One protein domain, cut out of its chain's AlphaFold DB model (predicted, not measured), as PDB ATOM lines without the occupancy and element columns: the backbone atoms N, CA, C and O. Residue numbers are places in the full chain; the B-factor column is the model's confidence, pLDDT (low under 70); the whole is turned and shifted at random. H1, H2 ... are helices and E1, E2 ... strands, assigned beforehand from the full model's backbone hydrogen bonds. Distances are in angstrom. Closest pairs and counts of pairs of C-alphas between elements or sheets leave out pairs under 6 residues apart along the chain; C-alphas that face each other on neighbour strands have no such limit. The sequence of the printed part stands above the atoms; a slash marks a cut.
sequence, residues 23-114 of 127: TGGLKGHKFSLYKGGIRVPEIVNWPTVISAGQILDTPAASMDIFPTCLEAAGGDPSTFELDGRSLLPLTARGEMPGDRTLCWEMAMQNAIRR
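What this domain is: This is residues 23 to 114 of the 127 residues of the protein "Sulfatase domain-containing protein" of Candidatus Latescibacteria bacterium (UniProt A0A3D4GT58). With little regular structure, this is largely loops, joining the short helix H1 and the strand hairpin E1 and E2 at one end to helices H2 and H3 toward the other. The 92 printed residues, mixed in class, run H1, H2, H3, E1, E2, with 31 in these named elements. The whole is only just compact, close to loose: radius of gyration of the C-alphas 14.8 A, spans 41 by 33 by 20 A.

How they stand to each other: H1, residues 35 to 38, and H2, residues 62 to 72, are apart. H2 and H3, residues 88 to 91, only just touch, with 3 pairs of C-alphas within 8 A; the closest, of Thr 68 and Leu 88, are 6.2 A apart. E1, residues 101 to 106, and E2, residues 109 to 114, form an antiparallel hairpin at 172 degrees; find N 104 and O 111 within hydrogen-bond range, 2.9 A. H2 has 5 of 7 O i to N i+4 pairs within range; H1 and H3 are too short for one.

Where its parts are: Find H1 beginning at C-alpha 35, (40.985, 28.748, -2.477). H2 runs 15.9 A, E1 16.8 A, and E2 17.1 A to C-alpha 114, (31.535, 22.681, 6.140).

The domain as a whole: The C-alphas farthest apart, of Thr 48 and Met 108, are 44.5 A apart. The printed part has no cut; the links H1 to H2 and H2 to H3 are long. No printed residue is under pLDDT 70.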
ATOM      1  N   THR A  23      46.082  35.853  -6.901       89.00
ATOM      2  CA  THR A  23      45.251  35.191  -5.874       89.00
ATOM      3  C   THR A  23      45.670  35.516  -4.437       89.00
ATOM      4  O   THR A  23      45.219  34.867  -3.495       89.00
ATOM      5  N   GLY A  24      46.581  36.478  -4.244       89.69
ATOM      6  CA  GLY A  24      47.027  36.906  -2.911       89.69
ATOM      7  C   GLY A  24      47.719  35.810  -2.086       89.69
ATOM      8  O   GLY A  24      47.591  35.792  -0.868       89.69
ATOM      9  N   GLY A  25      48.412  34.864  -2.733       91.38
ATOM     10  CA  GLY A  25      49.102  33.754  -2.057       91.38
ATOM     11  C   GLY A  25      48.228  32.521  -1.793       91.38
ATOM     12  O   GLY A  25      48.691  31.555  -1.187       91.38
ATOM     13  N   LEU A  26      46.976  32.513  -2.261       93.06
ATOM     14  CA  LEU A  26      46.101  31.345  -2.182       93.06
ATOM     15  C   LEU A  26      46.457  30.307  -3.256       93.06
ATOM     16  O   LEU A  26      46.744  30.646  -4.404       93.06
ATOM     17  N   LYS A  27      46.389  29.019  -2.892       92.25
ATOM     18  CA  LYS A  27      46.622  27.892  -3.812       92.25
ATOM     19  C   LYS A  27      45.577  27.871  -4.935       92.25
ATOM     20  O   LYS A  27      44.387  27.988  -4.647       92.25
ATOM     21  N   GLY A  28      46.018  27.613  -6.165       91.56
ATOM     22  CA  GLY A  28      45.171  27.546  -7.362       91.56
ATOM     23  C   GLY A  28      44.904  28.916  -7.989       91.56
ATOM     24  O   GLY A  28      45.302  29.939  -7.447       91.56
ATOM     25  N   HIS A  29      44.238  28.911  -9.141       91.81
ATOM     26  CA  HIS A  29      43.813  30.087  -9.908       91.81
ATOM     27  C   HIS A  29      42.467  29.779 -10.590       91.81
ATOM     28  O   HIS A  29      41.864  28.740 -10.312       91.81
ATOM     29  N   LYS A  30      41.990  30.648 -11.494       91.81
ATOM     30  CA  LYS A  30      40.785  30.392 -12.308       91.81
ATOM     31  C   LYS A  30      40.811  28.968 -12.887       91.81
ATOM     32  O   LYS A  30      41.858  28.542 -13.368       91.81
ATOM     33  N   PHE A  31      39.672  28.274 -12.848       91.75
ATOM     34  CA  PHE A  31      39.501  26.847 -13.188       91.75
ATOM     35  C   PHE A  31      40.011  25.828 -12.150       91.75
ATOM     36  O   PHE A  31      40.057  24.630 -12.424       91.75
ATOM     37  N   SER A  32      40.348  26.269 -10.939       92.62
ATOM     38  CA  SER A  32      40.665  25.387  -9.813       92.62
ATOM     39  C   SER A  32      39.647  25.530  -8.686       92.62
ATOM     40  O   SER A  32      39.241  26.643  -8.367       92.62
ATOM     41  N   LEU A  33      39.301  24.425  -8.016       95.31
ATOM     42  CA  LEU A  33      38.486  24.470  -6.789       95.31
ATOM     43  C   LEU A  33      39.309  24.678  -5.503       95.31
ATOM     44  O   LEU A  33      38.779  24.605  -4.393       95.31
ATOM     45  N   TYR A  34      40.611  24.963  -5.617       95.06
ATOM     46  CA  TYR A  34      41.383  25.476  -4.486       95.06
ATOM     47  C   TYR A  34      41.001  26.930  -4.173       95.06
ATOM     48  O   TYR A  34      40.433  27.636  -5.002       95.06
ATOM     49  N   LYS A  35      41.361  27.410  -2.972       93.19
ATOM     50  CA  LYS A  35      40.985  28.748  -2.477       93.19
ATOM     51  C   LYS A  35      41.251  29.879  -3.481       93.19
ATOM     52  O   LYS A  35      40.438  30.782  -3.549       93.19
ATOM     53  N   GLY A  36      42.339  29.838  -4.246       93.94
ATOM     54  CA  GLY A  36      42.668  30.873  -5.230       93.94
ATOM     55  C   GLY A  36      41.766  30.895  -6.468       93.94
ATOM     56  O   GLY A  36      41.762  31.891  -7.180       93.94
ATOM     57  N   GLY A  37      41.005  29.831  -6.733       93.62
ATOM     58  CA  GLY A  37      40.029  29.797  -7.825       93.62
ATOM     59  C   GLY A  37      38.581  30.052  -7.395       93.62
ATOM     60  O   GLY A  37      37.792  30.477  -8.232       93.62
ATOM     61  N   ILE A  38      38.239  29.841  -6.115       95.12
ATOM     62  CA  ILE A  38      36.856  29.992  -5.606       95.12
ATOM     63  C   ILE A  38      36.668  31.096  -4.557       95.12
ATOM     64  O   ILE A  38      35.537  31.508  -4.318       95.12
ATOM     65  N   ARG A  39      37.731  31.578  -3.896       95.06
ATOM     66  CA  ARG A  39      37.639  32.709  -2.960       95.06
ATOM     67  C   ARG A  39      37.854  34.002  -3.732       95.06
ATOM     68  O   ARG A  39      38.918  34.202  -4.311       95.06
ATOM     69  N   VAL A  40      36.867  34.884  -3.670       93.94
ATOM     70  CA  VAL A  40      36.888  36.209  -4.296       93.94
ATOM     71  C   VAL A  40      36.821  37.301  -3.225       93.94
ATOM     72  O   VAL A  40      36.344  37.029  -2.120       93.94
ATOM     73  N   PRO A  41      37.341  38.510  -3.498       93.62
ATOM     74  CA  PRO A  41      37.101  39.658  -2.636       93.62
ATOM     75  C   PRO A  41      35.621  40.056  -2.690       93.62
ATOM     76  O   PRO A  41      35.023  40.085  -3.764       93.62
ATOM     77  N   GLU A  42      35.056  40.391  -1.534       94.69
ATOM     78  CA  GLU A  42      33.680  40.866  -1.391       94.69
ATOM     79  C   GLU A  42      33.680  42.088  -0.472       94.69
ATOM     80  O   GLU A  42      34.297  42.068   0.595       94.69
ATOM     81  N   ILE A  43      33.036  43.166  -0.918       95.75
ATOM     82  CA  ILE A  43      32.884  44.418  -0.175       95.75
ATOM     83  C   ILE A  43      31.438  44.866  -0.356       95.75
ATOM     84  O   ILE A  43      30.963  44.982  -1.486       95.75
ATOM     85  N   VAL A  44      30.765  45.151   0.754       94.81
ATOM     86  CA  VAL A  44      29.407  45.700   0.768       94.81
ATOM     87  C   VAL A  44      29.459  47.064   1.444       94.81
ATOM     88  O   VAL A  44      30.059  47.211   2.506       94.81
ATOM     89  N   ASN A  45      28.844  48.068   0.822       95.88
ATOM     90  CA  ASN A  45      28.766  49.420   1.359       95.88
ATOM     91  C   ASN A  45      27.310  49.881   1.388       95.88
ATOM     92  O   ASN A  45      26.703  50.075   0.337       95.88
ATOM     93  N   TRP A  46      26.776  50.078   2.591       96.62
ATOM     94  CA  TRP A  46      25.439  50.625   2.797       96.62
ATOM     95  C   TRP A  46      25.411  51.463   4.084       96.62
ATOM     96  O   TRP A  46      25.021  50.961   5.132       96.62
ATOM     97  N   PRO A  47      25.799  52.748   4.033       95.50
ATOM     98  CA  PRO A  47      26.086  53.539   5.236       95.50
ATOM     99  C   PRO A  47      24.925  53.704   6.226       95.50
ATOM    100  O   PRO A  47      25.157  53.906   7.412       95.50
ATOM    101  N   THR A  48      23.677  53.647   5.754       96.88
ATOM    102  CA  THR A  48      22.488  53.798   6.608       96.88
ATOM    103  C   THR A  48      22.041  52.495   7.273       96.88
ATOM    104  O   THR A  48      21.174  52.541   8.140       96.88
ATOM    105  N   VAL A  49      22.595  51.347   6.866       96.56
ATOM    106  CA  VAL A  49      22.141  50.008   7.289       96.56
ATOM    107  C   VAL A  49      23.284  49.152   7.839       96.56
ATOM    108  O   VAL A  49      23.085  48.407   8.792       96.56
ATOM    109  N   ILE A  50      24.482  49.258   7.267       96.38
ATOM    110  CA  ILE A  50      25.671  48.483   7.634       96.38
ATOM    111  C   ILE A  50      26.675  49.416   8.308       96.38
ATOM    112  O   ILE A  50      27.000  50.486   7.788       96.38
ATOM    113  N   SER A  51      27.193  48.994   9.461       94.44
ATOM    114  CA  SER A  51      28.203  49.765  10.187       94.44
ATOM    115  C   SER A  51      29.530  49.779   9.422       94.44
ATOM    116  O   SER A  51      29.990  48.763   8.902       94.44
ATOM    117  N   ALA A  52      30.179  50.939   9.352       95.69
ATOM    118  CA  ALA A  52      31.447  51.073   8.641       95.69
ATOM    119  C   ALA A  52      32.590  50.301   9.331       95.69
ATOM    120  O   ALA A  52      32.600  50.122  10.548       95.69
ATOM    121  N   GLY A  53      33.589  49.887   8.544       94.56
ATOM    122  CA  GLY A  53      34.831  49.296   9.058       94.56
ATOM    123  C   GLY A  53      34.714  47.858   9.575       94.56
ATOM    124  O   GLY A  53      35.642  47.371  10.218       94.56
ATOM    125  N   GLN A  54      33.604  47.167   9.306       94.69
ATOM    126  CA  GLN A  54      33.424  45.773   9.705       94.69
ATOM    127  C   GLN A  54      34.259  44.815   8.842       94.69
ATOM    128  O   GLN A  54      34.370  44.974   7.627       94.69
ATOM    129  N   ILE A  55      34.797  43.776   9.483       95.31
ATOM    130  CA  ILE A  55      35.427  42.626   8.828       95.31
ATOM    131  C   ILE A  55      34.662  41.379   9.266       95.31
ATOM    132  O   ILE A  55      34.539  41.109  10.459       95.31
ATOM    133  N   LEU A  56      34.140  40.627   8.297       93.81
ATOM    134  CA  LEU A  56      33.358  39.417   8.533       93.81
ATOM    135  C   LEU A  56      34.065  38.220   7.891       93.81
ATOM    136  O   LEU A  56      34.208  38.150   6.674       93.81
ATOM    137  N   ASP A  57      34.480  37.255   8.713       92.19
ATOM    138  CA  ASP A  57      35.148  36.023   8.251       92.19
ATOM    139  C   ASP A  57      34.168  34.895   7.880       92.19
ATOM    140  O   ASP A  57      34.564  33.797   7.457       92.19
ATOM    141  N   THR A  58      32.872  35.152   8.053       92.38
ATOM    142  CA  THR A  58      31.807  34.207   7.738       92.38
ATOM    143  C   THR A  58      31.764  33.936   6.230       92.38
ATOM    144  O   THR A  58      31.794  34.872   5.438       92.38
ATOM    145  N   PRO A  59      31.683  32.667   5.791       92.56
ATOM    146  CA  PRO A  59      31.635  32.354   4.366       92.56
ATOM    147  C   PRO A  59      30.336  32.839   3.718       92.56
ATOM    148  O   PRO A  59      29.260  32.370   4.093       92.56
ATOM    149  N   ALA A  60      30.468  33.682   2.699       94.12
ATOM    150  CA  ALA A  60      29.414  34.026   1.755       94.12
ATOM    151  C   ALA A  60      29.672  33.366   0.390       94.12
ATOM    152  O   ALA A  60      30.781  32.898   0.097       94.12
ATOM    153  N   ALA A  61      28.626  33.283  -0.425       95.75
ATOM    154  CA  ALA A  61      28.672  32.796  -1.795       95.75
ATOM    155  C   ALA A  61      27.897  33.743  -2.715       95.75
ATOM    156  O   ALA A  61      26.930  34.365  -2.302       95.75
ATOM    157  N   SER A  62      28.250  33.795  -4.000       96.44
ATOM    158  CA  SER A  62      27.579  34.682  -4.966       96.44
ATOM    159  C   SER A  62      26.065  34.445  -5.081       96.44
ATOM    160  O   SER A  62      25.328  35.370  -5.400       96.44
ATOM    161  N   MET A  63      25.589  33.233  -4.772       97.06
ATOM    162  CA  MET A  63      24.157  32.904  -4.714       97.06
ATOM    163  C   MET A  63      23.407  33.667  -3.612       97.06
ATOM    164  O   MET A  63      22.192  33.794  -3.684       97.06
ATOM    165  N   ASP A  64      24.115  34.192  -2.610       97.12
ATOM    166  CA  ASP A  64      23.546  34.976  -1.513       97.12
ATOM    167  C   ASP A  64      23.186  36.408  -1.947       97.12
ATOM    168  O   ASP A  64      22.367  37.064  -1.303       97.12
ATOM    169  N   ILE A  65      23.737  36.898  -3.066       97.00
ATOM    170  CA  ILE A  65      23.497  38.264  -3.557       97.00
ATOM    171  C   ILE A  65      22.016  38.468  -3.890       97.00
ATOM    172  O   ILE A  65      21.424  39.458  -3.467       97.00
ATOM    173  N   PHE A  66      21.397  37.522  -4.604       98.00
ATOM    174  CA  PHE A  66      19.987  37.620  -4.994       98.00
ATOM    175  C   PHE A  66      19.026  37.738  -3.793       98.00
ATOM    176  O   PHE A  66      18.325  38.749  -3.721       98.00
ATOM    177  N   PRO A  67      18.999  36.798  -2.822       98.06
ATOM    178  CA  PRO A  67      18.115  36.916  -1.664       98.06
ATOM    179  C   PRO A  67      18.438  38.137  -0.790       98.06
ATOM    180  O   PRO A  67      17.525  38.705  -0.200       98.06
ATOM    181  N   THR A  68      19.702  38.579  -0.733       97.69
ATOM    182  CA  THR A  68      20.090  39.806  -0.012       97.69
ATOM    183  C   THR A  68      19.473  41.048  -0.653       97.69
ATOM    184  O   THR A  68      18.871  41.862   0.041       97.69
ATOM    185  N   CYS A  69      19.588  41.192  -1.977       97.88
ATOM    186  CA  CYS A  69      18.995  42.314  -2.709       97.88
ATOM    187  C   CYS A  69      17.462  42.285  -2.669       97.88
ATOM    188  O   CYS A  69      16.833  43.338  -2.611       97.88
ATOM    189  N   LEU A  70      16.861  41.092  -2.685       98.25
ATOM    190  CA  LEU A  70      15.415  40.933  -2.581       98.25
ATOM    191  C   LEU A  70      14.891  41.374  -1.205       98.25
ATOM    192  O   LEU A  70      13.972  42.187  -1.160       98.25
ATOM    193  N   GLU A  71      15.501  40.910  -0.104       97.69
ATOM    194  CA  GLU A  71      15.154  41.372   1.256       97.69
ATOM    195  C   GLU A  71      15.386  42.885   1.388       97.69
ATOM    196  O   GLU A  71      14.541  43.599   1.923       97.69
ATOM    197  N   ALA A  72      16.487  43.402   0.830       97.25
ATOM    198  CA  ALA A  72      16.794  44.833   0.817       97.25
ATOM    199  C   ALA A  72      15.722  45.681   0.111       97.25
ATOM    200  O   ALA A  72      15.478  46.820   0.506       97.25
ATOM    201  N   ALA A  73      15.078  45.130  -0.921       97.56
ATOM    202  CA  ALA A  73      13.983  45.767  -1.646       97.56
ATOM    203  C   ALA A  73      12.609  45.584  -0.965       97.56
ATOM    204  O   ALA A  73      11.605  46.055  -1.498       97.56
ATOM    205  N   GLY A  74      12.547  44.906   0.188       97.38
ATOM    206  CA  GLY A  74      11.308  44.602   0.910       97.38
ATOM    207  C   GLY A  74      10.554  43.373   0.389       97.38
ATOM    208  O   GLY A  74       9.407  43.158   0.774       97.38
ATOM    209  N   GLY A  75      11.168  42.577  -0.490       97.62
ATOM    210  CA  GLY A  75      10.628  41.292  -0.927       97.62
ATOM    211  C   GLY A  75      10.902  40.169   0.075       97.62
ATOM    212  O   GLY A  75      11.757  40.294   0.950       97.62
ATOM    213  N   ASP A  76      10.195  39.051  -0.087       96.69
ATOM    214  CA  ASP A  76      10.350  37.855   0.745       96.69
ATOM    215  C   ASP A  76      11.105  36.743  -0.015       96.69
ATOM    216  O   ASP A  76      10.527  36.099  -0.900       96.69
ATOM    217  N   PRO A  77      12.385  36.473   0.320       95.19
ATOM    218  CA  PRO A  77      13.157  35.406  -0.311       95.19
ATOM    219  C   PRO A  77      12.606  33.997  -0.083       95.19
ATOM    220  O   PRO A  77      12.935  33.108  -0.862       95.19
ATOM    221  N   SER A  78      11.776  33.777   0.944       94.25
ATOM    222  CA  SER A  78      11.211  32.452   1.246       94.25
ATOM    223  C   SER A  78      10.182  31.979   0.216       94.25
ATOM    224  O   SER A  78       9.844  30.799   0.168       94.25
ATOM    225  N   THR A  79       9.727  32.887  -0.651       96.44
ATOM    226  CA  THR A  79       8.824  32.585  -1.767       96.44
ATOM    227  C   THR A  79       9.520  31.884  -2.943       96.44
ATOM    228  O   THR A  79       8.850  31.462  -3.885       96.44
ATOM    229  N   PHE A  80      10.848  31.731  -2.891       95.56
ATOM    230  CA  PHE A  80      11.667  31.105  -3.927       95.56
ATOM    231  C   PHE A  80      12.448  29.907  -3.372       95.56
ATOM    232  O   PHE A  80      12.930  29.925  -2.240       95.56
ATOM    233  N   GLU A  81      12.665  28.888  -4.204       96.56
ATOM    234  CA  GLU A  81      13.622  27.819  -3.908       96.56
ATOM    235  C   GLU A  81      15.046  28.304  -4.221       96.56
ATOM    236  O   GLU A  81      15.471  28.331  -5.375       96.56
ATOM    237  N   LEU A  82      15.774  28.748  -3.190       95.94
ATOM    238  CA  LEU A  82      17.117  29.320  -3.314       95.94
ATOM    239  C   LEU A  82      18.138  28.547  -2.472       95.94
ATOM    240  O   LEU A  82      17.921  28.288  -1.289       95.94
ATOM    241  N   ASP A  83      19.312  28.281  -3.049       95.06
ATOM    242  CA  ASP A  83      20.483  27.784  -2.306       95.06
ATOM    243  C   ASP A  83      21.162  28.884  -1.467       95.06
ATOM    244  O   ASP A  83      21.872  28.625  -0.478       95.06
ATOM    245  N   GLY A  84      20.996  30.132  -1.913       95.38
ATOM    246  CA  GLY A  84      21.518  31.329  -1.272       95.38
ATOM    247  C   GLY A  84      20.707  31.740  -0.049       95.38
ATOM    248  O   GLY A  84      19.529  31.417   0.082       95.38
ATOM    249  N   ARG A  85      21.332  32.495   0.853       95.31
ATOM    250  CA  ARG A  85      20.665  33.102   2.013       95.31
ATOM    251  C   ARG A  85      20.995  34.582   2.058       95.31
ATOM    252  O   ARG A  85      22.106  34.961   1.711       95.31
ATOM    253  N   SER A  86      20.054  35.406   2.506       96.62
ATOM    254  CA  SER A  86      20.325  36.830   2.684       96.62
ATOM    255  C   SER A  86      21.471  37.062   3.675       96.62
ATOM    256  O   SER A  86      21.562  36.402   4.715       96.62
ATOM    257  N   LEU A  87      22.339  38.018   3.347       96.69
ATOM    258  CA  LEU A  87      23.457  38.463   4.171       96.69
ATOM    259  C   LEU A  87      23.081  39.639   5.080       96.69
ATOM    260  O   LEU A  87      23.889  40.004   5.933       96.69
ATOM    261  N   LEU A  88      21.888  40.233   4.951       96.69
ATOM    262  CA  LEU A  88      21.440  41.325   5.827       96.69
ATOM    263  C   LEU A  88      21.399  40.958   7.321       96.69
ATOM    264  O   LEU A  88      21.869  41.779   8.112       96.69
ATOM    265  N   PRO A  89      20.945  39.756   7.742       96.00
ATOM    266  CA  PRO A  89      21.058  39.353   9.145       96.00
ATOM    267  C   PRO A  89      22.492  39.478   9.674       96.00
ATOM    268  O   PRO A  89      22.728  40.050  10.734       96.00
ATOM    269  N   LEU A  90      23.471  39.019   8.895       95.50
ATOM    270  CA  LEU A  90      24.877  39.047   9.287       95.50
ATOM    271  C   LEU A  90      25.476  40.459   9.225       95.50
ATOM    272  O   LEU A  90      26.151  40.885  10.158       95.50
ATOM    273  N   THR A  91      25.266  41.162   8.115       95.81
ATOM    274  CA  THR A  91      25.949  42.428   7.805       95.81
ATOM    275  C   THR A  91      25.320  43.625   8.509       95.81
ATOM    276  O   THR A  91      26.044  44.472   9.024       95.81
ATOM    277  N   ALA A  92      23.990  43.689   8.575       95.50
ATOM    278  CA  ALA A  92      23.266  44.809   9.169       95.50
ATOM    279  C   ALA A  92      22.912  44.565  10.643       95.50
ATOM    280  O   ALA A  92      22.958  45.488  11.451       95.50
ATOM    281  N   ARG A  93      22.559  43.322  11.004       94.81
ATOM    282  CA  ARG A  93      22.036  42.987  12.343       94.81
ATOM    283  C   ARG A  93      23.042  42.264  13.244       94.81
ATOM    284  O   ARG A  93      22.784  42.093  14.431       94.81
ATOM    285  N   GLY A  94      24.202  41.870  12.712       92.75
ATOM    286  CA  GLY A  94      25.237  41.152  13.466       92.75
ATOM    287  C   GLY A  94      24.845  39.722  13.853       92.75
ATOM    288  O   GLY A  94      25.470  39.116  14.723       92.75
ATOM    289  N   GLU A  95      23.815  39.167  13.219       94.38
ATOM    290  CA  GLU A  95      23.306  37.830  13.498       94.38
ATOM    291  C   GLU A  95      24.194  36.780  12.824       94.38
ATOM    292  O   GLU A  95      24.366  36.752  11.602       94.38
ATOM    293  N   MET A  96      24.766  35.879  13.621       89.19
ATOM    294  CA  MET A  96      25.573  34.787  13.083       89.19
ATOM    295  C   MET A  96      24.685  33.804  12.310       89.19
ATOM    296  O   MET A  96      23.764  33.230  12.897       89.19
ATOM    297  N   PRO A  97      24.966  33.536  11.021       86.06
ATOM    298  CA  PRO A  97      24.183  32.575  10.270       86.06
ATOM    299  C   PRO A  97      24.402  31.165  10.818       86.06
ATOM    300  O   PRO A  97      25.490  30.801  11.279       86.06
ATOM    301  N   GLY A  98      23.355  30.347  10.721       86.44
ATOM    302  CA  GLY A  98      23.440  28.926  11.033       86.44
ATOM    303  C   GLY A  98      24.421  28.182  10.123       86.44
ATOM    304  O   GLY A  98      24.830  28.671   9.064       86.44
ATOM    305  N   ASP A  99      24.771  26.958  10.515       87.69
ATOM    306  CA  ASP A  99      25.667  26.111   9.729       87.69
ATOM    307  C   ASP A  99      25.134  25.921   8.295       87.69
ATOM    308  O   ASP A  99      23.949  25.659   8.064       87.69
ATOM    309  N   ARG A 100      26.028  26.040   7.306       90.44
ATOM    310  CA  ARG A 100      25.745  25.690   5.910       90.44
ATOM    311  C   ARG A 100      26.895  24.908   5.298       90.44
ATOM    312  O   ARG A 100      28.055  25.065   5.687       90.44
ATOM    313  N   THR A 101      26.550  24.073   4.329       94.69
ATOM    314  CA  THR A 101      27.519  23.409   3.460       94.69
ATOM    315  C   THR A 101      27.587  24.186   2.155       94.69
ATOM    316  O   THR A 101      26.546  24.505   1.593       94.69
ATOM    317  N   LEU A 102      28.795  24.496   1.691       95.31
ATOM    318  CA  LEU A 102      29.018  25.024   0.348       95.31
ATOM    319  C   LEU A 102      29.662  23.935  -0.502       95.31
ATOM    320  O   LEU A 102      30.609  23.282  -0.050       95.31
ATOM    321  N   CYS A 103      29.147  23.755  -1.711       96.19
ATOM    322  CA  CYS A 103      29.605  22.756  -2.661       96.19
ATOM    323  C   CYS A 103      30.036  23.448  -3.952       96.19
ATOM    324  O   CYS A 103      29.402  24.406  -4.391       96.19
ATOM    325  N   TRP A 104      31.106  22.944  -4.554       96.81
ATOM    326  CA  TRP A 104      31.546  23.323  -5.887       96.81
ATOM    327  C   TRP A 104      31.821  22.057  -6.680       96.81
ATOM    328  O   TRP A 104      32.491  21.148  -6.184       96.81
ATOM    329  N   GLU A 105      31.357  22.048  -7.918       96.12
ATOM    330  CA  GLU A 105      31.608  21.001  -8.896       96.12
ATOM    331  C   GLU A 105      32.057  21.670 -10.196       96.12
ATOM    332  O   GLU A 105      31.473  22.660 -10.642       96.12
ATOM    333  N   MET A 106      33.149  21.175 -10.774       94.50
ATOM    334  CA  MET A 106      33.654  21.642 -12.061       94.50
ATOM    335  C   MET A 106      34.405  20.510 -12.758       94.50
ATOM    336  O   MET A 106      35.545  20.197 -12.400       94.50
ATOM    337  N   ALA A 107      33.789  19.933 -13.792       92.44
ATOM    338  CA  ALA A 107      34.317  18.774 -14.509       92.44
ATOM    339  C   ALA A 107      34.725  17.655 -13.527       92.44
ATOM    340  O   ALA A 107      33.899  17.181 -12.761       92.44
ATOM    341  N   MET A 108      35.996  17.249 -13.505       93.31
ATOM    342  CA  MET A 108      36.485  16.185 -12.614       93.31
ATOM    343  C   MET A 108      36.874  16.671 -11.204       93.31
ATOM    344  O   MET A 108      37.507  15.931 -10.452       93.31
ATOM    345  N   GLN A 109      36.560  17.918 -10.841       95.69
ATOM    346  CA  GLN A 109      36.878  18.496  -9.536       95.69
ATOM    347  C   GLN A 109      35.611  18.660  -8.696       95.69
ATOM    348  O   GLN A 109      34.625  19.219  -9.166       95.69
ATOM    349  N   ASN A 110      35.690  18.266  -7.423       96.69
ATOM    350  CA  ASN A 110      34.650  18.485  -6.420       96.69
ATOM    351  C   ASN A 110      35.259  19.087  -5.151       96.69
ATOM    352  O   ASN A 110      36.337  18.672  -4.717       96.69
ATOM    353  N   ALA A 111      34.571  20.046  -4.537       96.44
ATOM    354  CA  ALA A 111      34.971  20.634  -3.264       96.44
ATOM    355  C   ALA A 111      33.759  20.856  -2.356       96.44
ATOM    356  O   ALA A 111      32.726  21.363  -2.784       96.44
ATOM    357  N   ILE A 112      33.909  20.512  -1.076       95.81
ATOM    358  CA  ILE A 112      32.883  20.708  -0.049       95.81
ATOM    359  C   ILE A 112      33.502  21.492   1.104       95.81
ATOM    360  O   ILE A 112      34.549  21.120   1.637       95.81
ATOM    361  N   ARG A 113      32.829  22.559   1.533       93.50
ATOM    362  CA  ARG A 113      33.166  23.310   2.742       93.50
ATOM    363  C   ARG A 113      32.048  23.161   3.760       93.50
ATOM    364  O   ARG A 113      30.898  23.487   3.485       93.50
ATOM    365  N   ARG A 114      32.413  22.727   4.966       91.31
ATOM    366  CA  ARG A 114      31.535  22.681   6.140       91.31
ATOM    367  C   ARG A 114      32.215  23.373   7.306       91.31
ATOM    368  O   ARG A 114      33.440  23.309   7.438       91.31
TER     369      ARG A 114